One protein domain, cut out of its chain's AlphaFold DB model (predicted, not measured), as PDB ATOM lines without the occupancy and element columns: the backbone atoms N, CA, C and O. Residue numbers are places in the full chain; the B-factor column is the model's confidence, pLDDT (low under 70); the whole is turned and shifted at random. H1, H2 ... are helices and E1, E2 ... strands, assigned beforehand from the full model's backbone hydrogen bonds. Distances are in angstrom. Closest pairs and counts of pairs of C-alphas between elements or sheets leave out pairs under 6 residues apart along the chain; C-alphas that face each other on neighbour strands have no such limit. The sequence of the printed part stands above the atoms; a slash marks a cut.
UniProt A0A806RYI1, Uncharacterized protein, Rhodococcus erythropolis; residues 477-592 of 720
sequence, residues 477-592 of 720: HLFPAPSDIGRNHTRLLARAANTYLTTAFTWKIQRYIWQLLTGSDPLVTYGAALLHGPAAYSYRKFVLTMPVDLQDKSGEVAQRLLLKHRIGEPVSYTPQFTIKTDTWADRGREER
ATOM      1  N   HIS A 477      19.636  30.082 -33.707       81.88
ATOM      2  CA  HIS A 477      20.535  30.860 -32.855       81.88
ATOM      3  C   HIS A 477      20.032  30.956 -31.405       81.88
ATOM      4  O   HIS A 477      20.781  30.675 -30.472       81.88
ATOM      5  N   LEU A 478      18.748  31.277 -31.209       81.75
ATOM      6  CA  LEU A 478      18.137  31.417 -29.878       81.75
ATOM      7  C   LEU A 478      17.982  30.084 -29.136       81.75
ATOM      8  O   LEU A 478      18.015  30.045 -27.906       81.75
ATOM      9  N   PHE A 479      17.803  28.992 -29.878       87.19
ATOM     10  CA  PHE A 479      17.662  27.645 -29.339       87.19
ATOM     11  C   PHE A 479      18.770  26.742 -29.899       87.19
ATOM     12  O   PHE A 479      18.484  25.836 -30.684       87.19
ATOM     13  N   PRO A 480      20.042  26.942 -29.502       82.56
ATOM     14  CA  PRO A 480      21.168  26.227 -30.103       82.56
ATOM     15  C   PRO A 480      21.175  24.736 -29.746       82.56
ATOM     16  O   PRO A 480      21.675  23.920 -30.512       82.56
ATOM     17  N   ALA A 481      20.590  24.367 -28.603       85.62
ATOM     18  CA  ALA A 481      20.533  23.006 -28.088       85.62
ATOM     19  C   ALA A 481      19.186  22.732 -27.392       85.62
ATOM     20  O   ALA A 481      18.533  23.678 -26.935       85.62
ATOM     21  N   PRO A 482      18.771  21.458 -27.249       87.50
ATOM     22  CA  PRO A 482      17.624  21.093 -26.426       87.50
ATOM     23  C   PRO A 482      17.808  21.581 -24.981       87.50
ATOM     24  O   PRO A 482      18.669  21.093 -24.251       87.50
ATOM     25  N   SER A 483      16.992  22.551 -24.572       82.44
ATOM     26  CA  SER A 483      17.052  23.177 -23.250       82.44
ATOM     27  C   SER A 483      16.024  22.592 -22.282       82.44
ATOM     28  O   SER A 483      14.980  22.077 -22.696       82.44
ATOM     29  N   ASP A 484      16.266  22.738 -20.977       84.56
ATOM     30  CA  ASP A 484      15.271  22.363 -19.976       84.56
ATOM     31  C   ASP A 484      14.047  23.291 -20.033       84.56
ATOM     32  O   ASP A 484      14.126  24.496 -19.799       84.56
ATOM     33  N   ILE A 485      12.889  22.703 -20.331       87.44
ATOM     34  CA  ILE A 485      11.579  23.372 -20.356       87.44
ATOM     35  C   ILE A 485      10.971  23.537 -18.952       87.44
ATOM     36  O   ILE A 485       9.908  24.144 -18.800       87.44
ATOM     37  N   GLY A 486      11.636  23.013 -17.921       86.81
ATOM     38  CA  GLY A 486      11.236  23.103 -16.527       86.81
ATOM     39  C   GLY A 486      10.304  21.969 -16.097       86.81
ATOM     40  O   GLY A 486       9.393  21.545 -16.810       86.81
ATOM     41  N   ARG A 487      10.494  21.509 -14.854       85.94
ATOM     42  CA  ARG A 487       9.847  20.307 -14.292       85.94
ATOM     43  C   ARG A 487       8.318  20.305 -14.380       85.94
ATOM     44  O   ARG A 487       7.723  19.244 -14.559       85.94
ATOM     45  N   ASN A 488       7.680  21.468 -14.248       88.44
ATOM     46  CA  ASN A 488       6.221  21.585 -14.302       88.44
ATOM     47  C   ASN A 488       5.677  21.326 -15.712       88.44
ATOM     48  O   ASN A 488       4.719  20.569 -15.857       88.44
ATOM     49  N   HIS A 489       6.323  21.875 -16.747       90.19
ATOM     50  CA  HIS A 489       5.954  21.602 -18.135       90.19
ATOM     51  C   HIS A 489       6.194  20.132 -18.483       90.19
ATOM     52  O   HIS A 489       5.308  19.485 -19.034       90.19
ATOM     53  N   THR A 490       7.325  19.553 -18.071       91.19
ATOM     54  CA  THR A 490       7.613  18.134 -18.337       91.19
ATOM     55  C   THR A 490       6.612  17.196 -17.653       91.19
ATOM     56  O   THR A 490       6.186  16.212 -18.254       91.19
ATOM     57  N   ARG A 491       6.174  17.506 -16.421       91.81
ATOM     58  CA  ARG A 491       5.103  16.758 -15.731       91.81
ATOM     59  C   ARG A 491       3.771  16.840 -16.472       91.81
ATOM     60  O   ARG A 491       3.083  15.829 -16.576       91.81
ATOM     61  N   LEU A 492       3.411  18.022 -16.971       92.19
ATOM     62  CA  LEU A 492       2.191  18.218 -17.754       92.19
ATOM     63  C   LEU A 492       2.224  17.381 -19.039       92.19
ATOM     64  O   LEU A 492       1.250  16.702 -19.346       92.19
ATOM     65  N   LEU A 493       3.361  17.364 -19.735       94.81
ATOM     66  CA  LEU A 493       3.546  16.575 -20.954       94.81
ATOM     67  C   LEU A 493       3.527  15.065 -20.673       94.81
ATOM     68  O   LEU A 493       2.900  14.318 -21.413       94.81
ATOM     69  N   ALA A 494       4.135  14.601 -19.576       93.38
ATOM     70  CA  ALA A 494       4.076  13.188 -19.185       93.38
ATOM     71  C   ALA A 494       2.633  12.723 -18.913       93.38
ATOM     72  O   ALA A 494       2.241  11.638 -19.343       93.38
ATOM     73  N   ARG A 495       1.819  13.580 -18.274       92.81
ATOM     74  CA  ARG A 495       0.380  13.339 -18.073       92.81
ATOM     75  C   ARG A 495      -0.386  13.295 -19.395       92.81
ATOM     76  O   ARG A 495      -1.164  12.370 -19.582       92.81
ATOM     77  N   ALA A 496      -0.131  14.233 -20.311       91.75
ATOM     78  CA  ALA A 496      -0.748  14.238 -21.645       91.75
ATOM     79  C   ALA A 496      -0.386  12.984 -22.464       91.75
ATOM     80  O   ALA A 496      -1.174  12.506 -23.269       91.75
ATOM     81  N   ALA A 497       0.796  12.416 -22.227       90.50
ATOM     82  CA  ALA A 497       1.229  11.163 -22.832       90.50
ATOM     83  C   ALA A 497       0.649   9.908 -22.155       90.50
ATOM     84  O   ALA A 497       0.888   8.807 -22.644       90.50
ATOM     85  N   ASN A 498      -0.034  10.050 -21.012       91.69
ATOM     86  CA  ASN A 498      -0.406   8.958 -20.109       91.69
ATOM     87  C   ASN A 498       0.791   8.050 -19.739       91.69
ATOM     88  O   ASN A 498       0.705   6.822 -19.764       91.69
ATOM     89  N   THR A 499       1.948   8.656 -19.438       91.00
ATOM     90  CA  THR A 499       3.183   7.931 -19.090       91.00
ATOM     91  C   THR A 499       3.839   8.468 -17.823       91.00
ATOM     92  O   THR A 499       3.629   9.608 -17.405       91.00
ATOM     93  N   TYR A 500       4.688   7.642 -17.207       89.56
ATOM     94  CA  TYR A 500       5.513   8.067 -16.083       89.56
ATOM     95  C   TYR A 500       6.588   9.064 -16.518       89.56
ATOM     96  O   TYR A 500       7.257   8.896 -17.542       89.56
ATOM     97  N   LEU A 501       6.813  10.078 -15.676       92.00
ATOM     98  CA  LEU A 501       7.909  11.022 -15.853       92.00
ATOM     99  C   LEU A 501       9.247  10.317 -15.606       92.00
ATOM    100  O   LEU A 501       9.698  10.181 -14.472       92.00
ATOM    101  N   THR A 502       9.886   9.896 -16.691       92.12
ATOM    102  CA  THR A 502      11.219   9.289 -16.685       92.12
ATOM    103  C   THR A 502      12.255  10.242 -17.282       92.12
ATOM    104  O   THR A 502      11.922  11.194 -18.000       92.12
ATOM    105  N   THR A 503      13.536   9.977 -17.020       88.75
ATOM    106  CA  THR A 503      14.654  10.674 -17.680       88.75
ATOM    107  C   THR A 503      14.609  10.474 -19.196       88.75
ATOM    108  O   THR A 503      14.782  11.432 -19.944       88.75
ATOM    109  N   ALA A 504      14.268   9.263 -19.652       88.44
ATOM    110  CA  ALA A 504      14.093   8.945 -21.066       88.44
ATOM    111  C   ALA A 504      12.957   9.754 -21.714       88.44
ATOM    112  O   ALA A 504      13.152  10.314 -22.790       88.44
ATOM    113  N   PHE A 505      11.790   9.863 -21.068       91.56
ATOM    114  CA  PHE A 505      10.691  10.695 -21.572       91.56
ATOM    115  C   PHE A 505      11.101  12.171 -21.666       91.56
ATOM    116  O   PHE A 505      10.929  12.795 -22.710       91.56
ATOM    117  N   THR A 506      11.709  12.699 -20.599       91.88
ATOM    118  CA  THR A 506      12.191  14.089 -20.526       91.88
ATOM    119  C   THR A 506      13.168  14.398 -21.662       91.88
ATOM    120  O   THR A 506      13.007  15.381 -22.382       91.88
ATOM    121  N   TRP A 507      14.129  13.501 -21.882       89.06
ATOM    122  CA  TRP A 507      15.130  13.613 -22.937       89.06
ATOM    123  C   TRP A 507      14.516  13.639 -24.347       89.06
ATOM    124  O   TRP A 507      14.984  14.396 -25.205       89.06
ATOM    125  N   LYS A 508      13.462  12.843 -24.595       91.31
ATOM    126  CA  LYS A 508      12.769  12.796 -25.894       91.31
ATOM    127  C   LYS A 508      11.901  14.030 -26.120       91.31
ATOM    128  O   LYS A 508      11.950  14.613 -27.199       91.31
ATOM    129  N   ILE A 509      11.122  14.439 -25.120       93.50
ATOM    130  CA  ILE A 509      10.163  15.535 -25.285       93.50
ATOM    131  C   ILE A 509      10.855  16.896 -25.418       93.50
ATOM    132  O   ILE A 509      10.433  17.715 -26.229       93.50
ATOM    133  N   GLN A 510      11.966  17.115 -24.703       92.31
ATOM    134  CA  GLN A 510      12.781  18.326 -24.857       92.31
ATOM    135  C   GLN A 510      13.356  18.440 -26.277       92.31
ATOM    136  O   GLN A 510      13.323  19.519 -26.864       92.31
ATOM    137  N   ARG A 511      13.815  17.326 -26.870       91.69
ATOM    138  CA  ARG A 511      14.272  17.286 -28.273       91.69
ATOM    139  C   ARG A 511      13.152  17.532 -29.268       91.69
ATOM    140  O   ARG A 511      13.374  18.240 -30.242       91.69
ATOM    141  N   TYR A 512      11.967  16.985 -29.015       92.19
ATOM    142  CA  TYR A 512      10.812  17.214 -29.877       92.19
ATOM    143  C   TYR A 512      10.380  18.686 -29.871       92.19
ATOM    144  O   TYR A 512      10.210  19.277 -30.933       92.19
ATOM    145  N   ILE A 513      10.293  19.315 -28.695       93.12
ATOM    146  CA  ILE A 513      10.002  20.754 -28.585       93.12
ATOM    147  C   ILE A 513      11.092  21.582 -29.265       93.12
ATOM    148  O   ILE A 513      10.784  22.510 -30.004       93.12
ATOM    149  N   TRP A 514      12.361  21.229 -29.067       91.62
ATOM    150  CA  TRP A 514      13.472  21.892 -29.744       91.62
ATOM    151  C   TRP A 514      13.379  21.764 -31.276       91.62
ATOM    152  O   TRP A 514      13.521  22.767 -31.968       91.62
ATOM    153  N   GLN A 515      13.028  20.586 -31.801       90.88
ATOM    154  CA  GLN A 515      12.780  20.362 -33.229       90.88
ATOM    155  C   GLN A 515      11.628  21.236 -33.761       90.88
ATOM    156  O   GLN A 515      11.739  21.778 -34.860       90.88
ATOM    157  N   LEU A 516      10.543  21.407 -32.993       91.31
ATOM    158  CA  LEU A 516       9.440  22.312 -33.356       91.31
ATOM    159  C   LEU A 516       9.889  23.776 -33.405       91.31
ATOM    160  O   LEU A 516       9.447  24.528 -34.270       91.31
ATOM    161  N   LEU A 517      10.765  24.185 -32.486       89.81
ATOM    162  CA  LEU A 517      11.286  25.545 -32.447       89.81
ATOM    163  C   LEU A 517      12.207  25.811 -33.640       89.81
ATOM    164  O   LEU A 517      12.003  26.789 -34.344       89.81
ATOM    165  N   THR A 518      13.195  24.960 -33.898       88.31
ATOM    166  CA  THR A 518      14.293  25.273 -34.830       88.31
ATOM    167  C   THR A 518      14.094  24.761 -36.254       88.31
ATOM    168  O   THR A 518      14.760  25.237 -37.175       88.31
ATOM    169  N   GLY A 519      13.217  23.773 -36.459       87.44
ATOM    170  CA  GLY A 519      13.160  23.020 -37.715       87.44
ATOM    171  C   GLY A 519      14.417  22.175 -37.977       87.44
ATOM    172  O   GLY A 519      14.642  21.745 -39.110       87.44
ATOM    173  N   SER A 520      15.255  21.964 -36.957       87.81
ATOM    174  CA  SER A 520      16.476  21.160 -37.040       87.81
ATOM    175  C   SER A 520      16.210  19.687 -36.747       87.81
ATOM    176  O   SER A 520      15.317  19.338 -35.975       87.81
ATOM    177  N   ASP A 521      17.011  18.802 -37.343       83.88
ATOM    178  CA  ASP A 521      16.945  17.373 -37.045       83.88
ATOM    179  C   ASP A 521      17.807  17.061 -35.800       83.88
ATOM    180  O   ASP A 521      19.028  17.262 -35.823       83.88
ATOM    181  N   PRO A 522      17.206  16.563 -34.702       81.31
ATOM    182  CA  PRO A 522      17.908  16.309 -33.443       81.31
ATOM    183  C   PRO A 522      18.922  15.166 -33.503       81.31
ATOM    184  O   PRO A 522      19.597  14.920 -32.507       81.31
ATOM    185  N   LEU A 523      19.025  14.443 -34.620       78.38
ATOM    186  CA  LEU A 523      19.963  13.335 -34.782       78.38
ATOM    187  C   LEU A 523      21.284  13.750 -35.446       78.38
ATOM    188  O   LEU A 523      22.257  13.005 -35.336       78.38
ATOM    189  N   VAL A 524      21.321  14.904 -36.123       71.31
ATOM    190  CA  VAL A 524      22.457  15.345 -36.966       71.31
ATOM    191  C   VAL A 524      22.934  16.780 -36.699       71.31
ATOM    192  O   VAL A 524      23.875  17.247 -37.333       71.31
ATOM    193  N   THR A 525      22.282  17.499 -35.783       75.12
ATOM    194  CA  THR A 525      22.612  18.897 -35.463       75.12
ATOM    195  C   THR A 525      23.585  18.961 -34.285       75.12
ATOM    196  O   THR A 525      23.343  18.321 -33.258       75.12
ATOM    197  N   TYR A 526      24.629  19.791 -34.398       65.38
ATOM    198  CA  TYR A 526      25.714  19.940 -33.412       65.38
ATOM    199  C   TYR A 526      25.213  20.099 -31.963       65.38
ATOM    200  O   TYR A 526      25.642  19.385 -31.057       65.38
ATOM    201  N   GLY A 527      24.236  20.980 -31.735       61.44
ATOM    202  CA  GLY A 527      23.751  21.289 -30.387       61.44
ATOM    203  C   GLY A 527      22.846  20.233 -29.740       61.44
ATOM    204  O   GLY A 527      22.600  20.304 -28.539       61.44
ATOM    205  N   ALA A 528      22.362  19.226 -30.477       63.59
ATOM    206  CA  ALA A 528      21.520  18.158 -29.916       63.59
ATOM    207  C   ALA A 528      22.306  16.914 -29.448       63.59
ATOM    208  O   ALA A 528      21.703  16.014 -28.836       63.59
ATOM    209  N   ALA A 529      23.631  16.922 -29.675       63.94
ATOM    210  CA  ALA A 529      24.548  15.782 -29.701       63.94
ATOM    211  C   ALA A 529      24.166  14.756 -30.785       63.94
ATOM    212  O   ALA A 529      23.021  14.318 -30.857       63.94
ATOM    213  N   LEU A 530      25.125  14.366 -31.631       57.66
ATOM    214  CA  LEU A 530      24.916  13.411 -32.724       57.66
ATOM    215  C   LEU A 530      24.418  12.061 -32.164       57.66
ATOM    216  O   LEU A 530      25.046  11.479 -31.276       57.66
ATOM    217  N   LEU A 531      23.281  11.556 -32.657       64.69
ATOM    218  CA  LEU A 531      22.654  10.337 -32.129       64.69
ATOM    219  C   LEU A 531      22.646   9.213 -33.159       64.69
ATOM    220  O   LEU A 531      22.108   9.338 -34.261       64.69
ATOM    221  N   HIS A 532      23.160   8.056 -32.749       68.81
ATOM    222  CA  HIS A 532      23.176   6.835 -33.550       68.81
ATOM    223  C   HIS A 532      22.605   5.641 -32.774       68.81
ATOM    224  O   HIS A 532      22.442   5.676 -31.553       68.81
ATOM    225  N   GLY A 533      22.269   4.571 -33.497       77.44
ATOM    226  CA  GLY A 533      21.882   3.296 -32.895       77.44
ATOM    227  C   GLY A 533      20.556   3.334 -32.103       77.44
ATOM    228  O   GLY A 533      19.595   3.984 -32.535       77.44
ATOM    229  N   PRO A 534      20.460   2.627 -30.956       79.44
ATOM    230  CA  PRO A 534      19.206   2.442 -30.216       79.44
ATOM    231  C   PRO A 534      18.519   3.738 -29.762       79.44
ATOM    232  O   PRO A 534      17.289   3.808 -29.747       79.44
ATOM    233  N   ALA A 535      19.282   4.784 -29.426       79.62
ATOM    234  CA  ALA A 535      18.727   6.065 -28.983       79.62
ATOM    235  C   ALA A 535      17.982   6.794 -30.115       79.62
ATOM    236  O   ALA A 535      16.854   7.255 -29.919       79.62
ATOM    237  N   ALA A 536      18.563   6.823 -31.319       82.50
ATOM    238  CA  ALA A 536      17.938   7.405 -32.507       82.50
ATOM    239  C   ALA A 536      16.652   6.654 -32.897       82.50
ATOM    240  O   ALA A 536      15.624   7.275 -33.177       82.50
ATOM    241  N   TYR A 537      16.674   5.315 -32.847       83.62
ATOM    242  CA  TYR A 537      15.484   4.488 -33.075       83.62
ATOM    243  C   TYR A 537      14.386   4.770 -32.037       83.62
ATOM    244  O   TYR A 537      13.226   4.989 -32.387       83.62
ATOM    245  N   SER A 538      14.761   4.836 -30.757       86.75
ATOM    246  CA  SER A 538      13.851   5.104 -29.637       86.75
ATOM    247  C   SER A 538      13.191   6.487 -29.719       86.75
ATOM    248  O   SER A 538      12.026   6.632 -29.330       86.75
ATOM    249  N   TYR A 539      13.906   7.496 -30.231       89.69
ATOM    250  CA  TYR A 539      13.358   8.826 -30.507       89.69
ATOM    251  C   TYR A 539      12.408   8.820 -31.711       89.69
ATOM    252  O   TYR A 539      11.274   9.278 -31.593       89.69
ATOM    253  N   ARG A 540      12.816   8.235 -32.847       88.06
ATOM    254  CA  ARG A 540      11.963   8.142 -34.046       88.06
ATOM    255  C   ARG A 540      10.653   7.418 -33.754       88.06
ATOM    256  O   ARG A 540       9.595   7.923 -34.108       88.06
ATOM    257  N   LYS A 541      10.717   6.281 -33.051       88.38
ATOM    258  CA  LYS A 541       9.527   5.538 -32.617       88.38
ATOM    259  C   LYS A 541       8.618   6.408 -31.751       88.38
ATOM    260  O   LYS A 541       7.421   6.430 -31.981       88.38
ATOM    261  N   PHE A 542       9.189   7.158 -30.810       91.81
ATOM    262  CA  PHE A 542       8.430   8.056 -29.941       91.81
ATOM    263  C   PHE A 542       7.693   9.159 -30.705       91.81
ATOM    264  O   PHE A 542       6.525   9.384 -30.418       91.81
ATOM    265  N   VAL A 543       8.338   9.808 -31.681       90.19
ATOM    266  CA  VAL A 543       7.689  10.837 -32.514       90.19
ATOM    267  C   VAL A 543       6.614  10.224 -33.415       90.19
ATOM    268  O   VAL A 543       5.534  10.789 -33.546       90.19
ATOM    269  N   LEU A 544       6.876   9.050 -33.998       86.94
ATOM    270  CA  LEU A 544       5.920   8.349 -34.864       86.94
ATOM    271  C   LEU A 544       4.662   7.885 -34.120       86.94
ATOM    272  O   LEU A 544       3.579   7.911 -34.693       86.94
ATOM    273  N   THR A 545       4.794   7.460 -32.861       90.31
ATOM    274  CA  THR A 545       3.679   6.955 -32.042       90.31
ATOM    275  C   THR A 545       3.179   7.985 -31.025       90.31
ATOM    276  O   THR A 545       2.596   7.604 -30.010       90.31
ATOM    277  N   MET A 546       3.468   9.274 -31.226       92.12
ATOM    278  CA  MET A 546       3.130  10.325 -30.265       92.12
ATOM    279  C   MET A 546       1.613  10.599 -30.259       92.12
ATOM    280  O   MET A 546       1.082  10.922 -31.323       92.12
ATOM    281  N   PRO A 547       0.914  10.535 -29.105       94.06
ATOM    282  CA  PRO A 547      -0.506  10.897 -29.012       94.06
ATOM    283  C   PRO A 547      -0.771  12.350 -29.425       94.06
ATOM    284  O   PRO A 547       0.059  13.219 -29.158       94.06
ATOM    285  N   VAL A 548      -1.939  12.621 -30.016       90.69
ATOM    286  CA  VAL A 548      -2.332  13.969 -30.482       90.69
ATOM    287  C   VAL A 548      -2.309  14.983 -29.334       90.69
ATOM    288  O   VAL A 548      -1.663  16.016 -29.458       90.69
ATOM    289  N   ASP A 549      -2.866  14.635 -28.171       92.12
ATOM    290  CA  ASP A 549      -2.846  15.496 -26.978       92.12
ATOM    291  C   ASP A 549      -1.423  15.895 -26.553       92.12
ATOM    292  O   ASP A 549      -1.173  17.029 -26.138       92.12
ATOM    293  N   LEU A 550      -0.462  14.968 -26.666       94.38
ATOM    294  CA  LEU A 550       0.940  15.259 -26.375       94.38
ATOM    295  C   LEU A 550       1.541  16.194 -27.434       94.38
ATOM    296  O   LEU A 550       2.309  17.088 -27.068       94.38
ATOM    297  N   GLN A 551       1.207  16.015 -28.715       92.44
ATOM    298  CA  GLN A 551       1.651  16.904 -29.795       92.44
ATOM    299  C   GLN A 551       1.124  18.330 -29.576       92.44
ATOM    300  O   GLN A 551       1.918  19.272 -29.553       92.44
ATOM    301  N   ASP A 552      -0.172  18.481 -29.292       91.50
ATOM    302  CA  ASP A 552      -0.814  19.779 -29.062       91.50
ATOM    303  C   ASP A 552      -0.239  20.494 -27.838       91.50
ATOM    304  O   ASP A 552       0.155  21.662 -27.912       91.50
ATOM    305  N   LYS A 553      -0.085  19.784 -26.711       93.12
ATOM    306  CA  LYS A 553       0.544  20.360 -25.511       93.12
ATOM    307  C   LYS A 553       2.018  20.691 -25.715       93.12
ATOM    308  O   LYS A 553       2.494  21.676 -25.148       93.12
ATOM    309  N   SER A 554       2.740  19.924 -26.527       94.25
ATOM    310  CA  SER A 554       4.117  20.266 -26.907       94.25
ATOM    311  C   SER A 554       4.156  21.537 -27.751       94.25
ATOM    312  O   SER A 554       4.991  22.406 -27.497       94.25
ATOM    313  N   GLY A 555       3.220  21.684 -28.692       92.81
ATOM    314  CA  GLY A 555       3.035  22.888 -29.496       92.81
ATOM    315  C   GLY A 555       2.689  24.119 -28.656       92.81
ATOM    316  O   GLY A 555       3.274  25.183 -28.856       92.81
ATOM    317  N   GLU A 556       1.824  23.982 -27.645       91.50
ATOM    318  CA  GLU A 556       1.545  25.052 -26.678       91.50
ATOM    319  C   GLU A 556       2.812  25.491 -25.932       91.50
ATOM    320  O   GLU A 556       3.070  26.689 -25.798       91.50
ATOM    321  N   VAL A 557       3.608  24.533 -25.440       92.38
ATOM    322  CA  VAL A 557       4.863  24.825 -24.731       92.38
ATOM    323  C   VAL A 557       5.860  25.509 -25.667       92.38
ATOM    324  O   VAL A 557       6.415  26.542 -25.292       92.38
ATOM    325  N   ALA A 558       6.036  25.002 -26.890       92.56
ATOM    326  CA  ALA A 558       6.884  25.625 -27.904       92.56
ATOM    327  C   ALA A 558       6.428  27.061 -28.204       92.56
ATOM    328  O   ALA A 558       7.240  27.986 -28.198       92.56
ATOM    329  N   GLN A 559       5.123  27.293 -28.362       90.19
ATOM    330  CA  GLN A 559       4.610  28.636 -28.612       90.19
ATOM    331  C   GLN A 559       4.815  29.577 -27.421       90.19
ATOM    332  O   GLN A 559       5.143  30.743 -27.621       90.19
ATOM    333  N   ARG A 560       4.671  29.099 -26.177       87.19
ATOM    334  CA  ARG A 560       4.998  29.902 -24.984       87.19
ATOM    335  C   ARG A 560       6.483  30.259 -24.933       87.19
ATOM    336  O   ARG A 560       6.807  31.381 -24.552       87.19
ATOM    337  N   LEU A 561       7.370  29.346 -25.333       87.62
ATOM    338  CA  LEU A 561       8.804  29.626 -25.440       87.62
ATOM    339  C   LEU A 561       9.077  30.698 -26.502       87.62
ATOM    340  O   LEU A 561       9.748  31.678 -26.196       87.62
ATOM    341  N   LEU A 562       8.481  30.600 -27.695       83.62
ATOM    342  CA  LEU A 562       8.581  31.652 -28.716       83.62
ATOM    343  C   LEU A 562       8.094  33.008 -28.186       83.62
ATOM    344  O   LEU A 562       8.798  34.008 -28.303       83.62
ATOM    345  N   LEU A 563       6.936  33.042 -27.520       79.75
ATOM    346  CA  LEU A 563       6.378  34.270 -26.944       79.75
ATOM    347  C   LEU A 563       7.243  34.848 -25.815       79.75
ATOM    348  O   LEU A 563       7.350  36.070 -25.703       79.75
ATOM    349  N   LYS A 564       7.901  34.000 -25.015       77.44
ATOM    350  CA  LYS A 564       8.891  34.429 -24.012       77.44
ATOM    351  C   LYS A 564      10.062  35.166 -24.669       77.44
ATOM    352  O   LYS A 564      10.533  36.152 -24.114       77.44
ATOM    353  N   HIS A 565      10.460  34.738 -25.865       70.31
ATOM    354  CA  HIS A 565      11.443  35.411 -26.720       70.31
ATOM    355  C   HIS A 565      10.821  36.472 -27.652       70.31
ATOM    356  O   HIS A 565      11.487  36.960 -28.557       70.31
ATOM    357  N   ARG A 566       9.552  36.859 -27.434       65.94
ATOM    358  CA  ARG A 566       8.802  37.861 -28.222       65.94
ATOM    359  C   ARG A 566       8.660  37.527 -29.716       65.94
ATOM    360  O   ARG A 566       8.489  38.415 -30.547       65.94
ATOM    361  N   ILE A 567       8.644  36.243 -30.060       73.56
ATOM    362  CA  ILE A 567       8.425  35.753 -31.423       73.56
ATOM    363  C   ILE A 567       6.932  35.443 -31.622       73.56
ATOM    364  O   ILE A 567       6.383  34.539 -30.995       73.56
ATOM    365  N   GLY A 568       6.272  36.204 -32.505       72.38
ATOM    366  CA  GLY A 568       4.850  36.043 -32.874       72.38
ATOM    367  C   GLY A 568       4.587  35.137 -34.089       72.38
ATOM    368  O   GLY A 568       3.460  35.063 -34.587       72.38
ATOM    369  N   GLU A 569       5.624  34.478 -34.596       84.62
ATOM    370  CA  GLU A 569       5.564  33.529 -35.713       84.62
ATOM    371  C   GLU A 569       4.747  32.268 -35.355       84.62
ATOM    372  O   GLU A 569       4.579  31.951 -34.169       84.62
ATOM    373  N   PRO A 570       4.223  31.524 -36.348       89.69
ATOM    374  CA  PRO A 570       3.606  30.225 -36.085       89.69
ATOM    375  C   PRO A 570       4.653  29.215 -35.604       89.69
ATOM    376  O   PRO A 570       5.819  29.321 -35.967       89.69
ATOM    377  N   VAL A 571       4.270  28.230 -34.787       90.56
ATOM    378  CA  VAL A 571       5.230  27.246 -34.248       90.56
ATOM    379  C   VAL A 571       5.853  26.447 -35.384       90.56
ATOM    380  O   VAL A 571       7.076  26.363 -35.461       90.56
ATOM    381  N   SER A 572       5.024  25.946 -36.297       88.94
ATOM    382  CA  SER A 572       5.452  25.245 -37.500       88.94
ATOM    383  C   SER A 572       4.811  25.871 -38.744       88.94
ATOM    384  O   SER A 572       3.779  26.546 -38.676       88.94
ATOM    385  N   TYR A 573       5.452  25.654 -39.886       91.25
ATOM    386  CA  TYR A 573       4.942  25.986 -41.211       91.25
ATOM    387  C   TYR A 573       5.113  24.755 -42.091       91.25
ATOM    388  O   TYR A 573       6.136  24.085 -41.972       91.25
ATOM    389  N   THR A 574       4.150  24.456 -42.962       89.44
ATOM    390  CA  THR A 574       4.270  23.386 -43.963       89.44
ATOM    391  C   THR A 574       3.704  23.847 -45.312       89.44
ATOM    392  O   THR A 574       2.507  24.146 -45.378       89.44
ATOM    393  N   PRO A 575       4.506  23.890 -46.395       91.50
ATOM    394  CA  PRO A 575       4.011  24.236 -47.727       91.50
ATOM    395  C   PRO A 575       3.034  23.167 -48.228       91.50
ATOM    396  O   PRO A 575       3.271  21.975 -48.037       91.50
ATOM    397  N   GLN A 576       1.939  23.593 -48.860       90.69
ATOM    398  CA  GLN A 576       0.890  22.692 -49.338       90.69
ATOM    399  C   GLN A 576       1.112  22.315 -50.804       90.69
ATOM    400  O   GLN A 576       1.299  23.185 -51.650       90.69
ATOM    401  N   PHE A 577       1.065  21.015 -51.098       86.19
ATOM    402  CA  PHE A 577       1.220  20.471 -52.447       86.19
ATOM    403  C   PHE A 577      -0.110  19.934 -52.978       86.19
ATOM    404  O   PHE A 577      -0.763  19.123 -52.315       86.19
ATOM    405  N   THR A 578      -0.508  20.372 -54.172       84.75
ATOM    406  CA  THR A 578      -1.749  19.946 -54.825       84.75
ATOM    407  C   THR A 578      -1.444  18.865 -55.854       84.75
ATOM    408  O   THR A 578      -1.047  19.161 -56.975       84.75
ATOM    409  N   ILE A 579      -1.702  17.603 -55.494       78.75
ATOM    410  CA  ILE A 579      -1.415  16.430 -56.345       78.75
ATOM    411  C   ILE A 579      -2.095  16.532 -57.722       78.75
ATOM    412  O   ILE A 579      -1.523  16.133 -58.725       78.75
ATOM    413  N   LYS A 580      -3.316  17.087 -57.794       75.44
ATOM    414  CA  LYS A 580      -4.081  17.181 -59.054       75.44
ATOM    415  C   LYS A 580      -3.439  18.093 -60.098       75.44
ATOM    416  O   LYS A 580      -3.643  17.874 -61.285       75.44
ATOM    417  N   THR A 581      -2.749  19.137 -59.653       75.00
ATOM    418  CA  THR A 581      -2.169  20.172 -60.518       75.00
ATOM    419  C   THR A 581      -0.647  20.132 -60.530       75.00
ATOM    420  O   THR A 581      -0.052  20.923 -61.247       75.00
ATOM    421  N   ASP A 582      -0.037  19.229 -59.754       75.31
ATOM    422  CA  ASP A 582       1.414  19.102 -59.573       75.31
ATOM    423  C   ASP A 582       2.084  20.427 -59.152       75.31
ATOM    424  O   ASP A 582       3.193  20.767 -59.561       75.31
ATOM    425  N   THR A 583       1.375  21.231 -58.349       83.56
ATOM    426  CA  THR A 583       1.787  22.595 -57.984       83.56
ATOM    427  C   THR A 583       1.692  22.866 -56.486       83.56
ATOM    428  O   THR A 583       0.879  22.292 -55.755       83.56
ATOM    429  N   TRP A 584       2.529  23.796 -56.025       86.25
ATOM    430  CA  TRP A 584       2.495  24.339 -54.670       86.25
ATOM    431  C   TRP A 584       1.382  25.382 -54.535       86.25
ATOM    432  O   TRP A 584       1.257  26.260 -55.386       86.25
ATOM    433  N   ALA A 585       0.581  25.296 -53.473       85.81
ATOM    434  CA  ALA A 585      -0.478  26.264 -53.201       85.81
ATOM    435  C   ALA A 585       0.083  27.557 -52.588       85.81
ATOM    436  O   ALA A 585       0.987  27.502 -51.759       85.81
ATOM    437  N   ASP A 586      -0.521  28.703 -52.909       80.75
ATOM    438  CA  ASP A 586      -0.062  30.042 -52.494       80.75
ATOM    439  C   ASP A 586       0.009  30.259 -50.971       80.75
ATOM    440  O   ASP A 586       0.691  31.164 -50.493       80.75
ATOM    441  N   ARG A 587      -0.704  29.445 -50.182       78.88
ATOM    442  CA  ARG A 587      -0.641  29.478 -48.715       78.88
ATOM    443  C   ARG A 587      -0.282  28.110 -48.155       78.88
ATOM    444  O   ARG A 587      -1.011  27.136 -48.343       78.88
ATOM    445  N   GLY A 588       0.816  28.063 -47.405       83.94
ATOM    446  CA  GLY A 588       1.142  26.929 -46.548       83.94
ATOM    447  C   GLY A 588       0.265  26.865 -45.293       83.94
ATOM    448  O   GLY A 588      -0.474  27.792 -44.960       83.94
ATOM    449  N   ARG A 589       0.364  25.748 -44.573       87.44
ATOM    450  CA  ARG A 589      -0.302  25.530 -43.287       87.44
ATOM    451  C   ARG A 589       0.568  26.078 -42.162       87.44
ATOM    452  O   ARG A 589       1.690  25.613 -41.974       87.44
ATOM    453  N   GLU A 590       0.037  27.036 -41.415       89.31
ATOM    454  CA  GLU A 590       0.646  27.580 -40.200       89.31
ATOM    455  C   GLU A 590       0.033  26.925 -38.958       89.31
ATOM    456  O   GLU A 590      -1.189  26.936 -38.801       89.31
ATOM    457  N   GLU A 591       0.854  26.402 -38.045       87.19
ATOM    458  CA  GLU A 591       0.357  25.805 -36.798       87.19
ATOM    459  C   GLU A 591       0.551  26.756 -35.612       87.19
ATOM    460  O   GLU A 591       1.660  27.198 -35.287       87.19
ATOM    461  N   ARG A 592      -0.563  27.088 -34.953       84.50
ATOM    462  CA  ARG A 592      -0.629  27.934 -33.754       84.50
ATOM    463  C   ARG A 592      -1.469  27.204 -32.711       84.50
ATOM    464  O   ARG A 592      -2.565  26.756 -33.017       84.50
TER     465      ARG A 592
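This is residues 477 to 592 of the 720 residues of an uncharacterized protein of Rhodococcus erythropolis (UniProt A0A806RYI1). A small cluster of helices sends out a long, thin two-stranded arm. In the cluster H1 and H4 run side by side in opposite directions, H2 crosses them on one side, and H3 sits at the edge, meeting H2 alone among the helices. The arm is the hairpin of E1 and E2 with its long loop, whose tip, residues 578 to 583, sticks out free. The printed part has 116 residues with four named helices and then two named strands, in the order H1 H2 H3 H4 E1 E2; the sheet, E1 - E2, is antiparallel, and the class is mostly helix. The whole is compact, with a radius of gyration of the C-alphas of 15.3 A, and spans 47 by 35 by 30 A.

Start with H1, residues 487 to 496, and go on to H2, residues 503 to 518, the hub, which touches three other helices. H2 touches H1 with residues 505 to 509 alone, about perpendicular at 86 degrees; the closest C-alphas, of Thr 490 and Thr 506, are 6.5 A apart. Next comes H3, residues 534 to 544, which only just touches H2, with 3 pairs of C-alphas within 8 A, the closest those of Lys 508 and Tyr 539 at 6.1 A; the tilt is steep, 63 degrees. H4, residues 548 to 564, touches H2 at a steep tilt of 60 degrees, the closest C-alphas being those of Ile 513 and Ala 558, 5.8 A apart. H4 also touches H1, opposite ways at a shallow tilt of 26 degrees, with the C-alphas of Ala 496 and Leu 550 closest at 5.1 A. H1 and H3 are apart. Look last at E1, residues 572 to 574, and E2, residues 589 to 591, an antiparallel hairpin at 166 degrees: N 589 and O 574 are 2.8 A apart, and N 574 and O 589 2.9 A, both within hydrogen-bond range. In H1, H3 and H4 every O i to N i+4 pair is within hydrogen-bond range; in H2 11 of 12 are.

Find C-alpha 487 at (9.847, 20.307, -14.292); from there H1 runs 14.3 A. H2 covers 22.5 A, H3 15.3 A, and H4 24.2 A, ending at C-alpha 564, (8.891, 34.429, -24.012). E1 is 6.8 A long, and E2, 6.5 A, ends at C-alpha 591, (0.357, 25.805, -36.798).

The C-alphas of Arg 487 and Thr 581, the two farthest apart, are 47.8 A from each other. The printed part has no cut. The links H2 to H3 and E1 to E2 are long. The pLDDT is under 70 at residues 526 to 532 and residue 566.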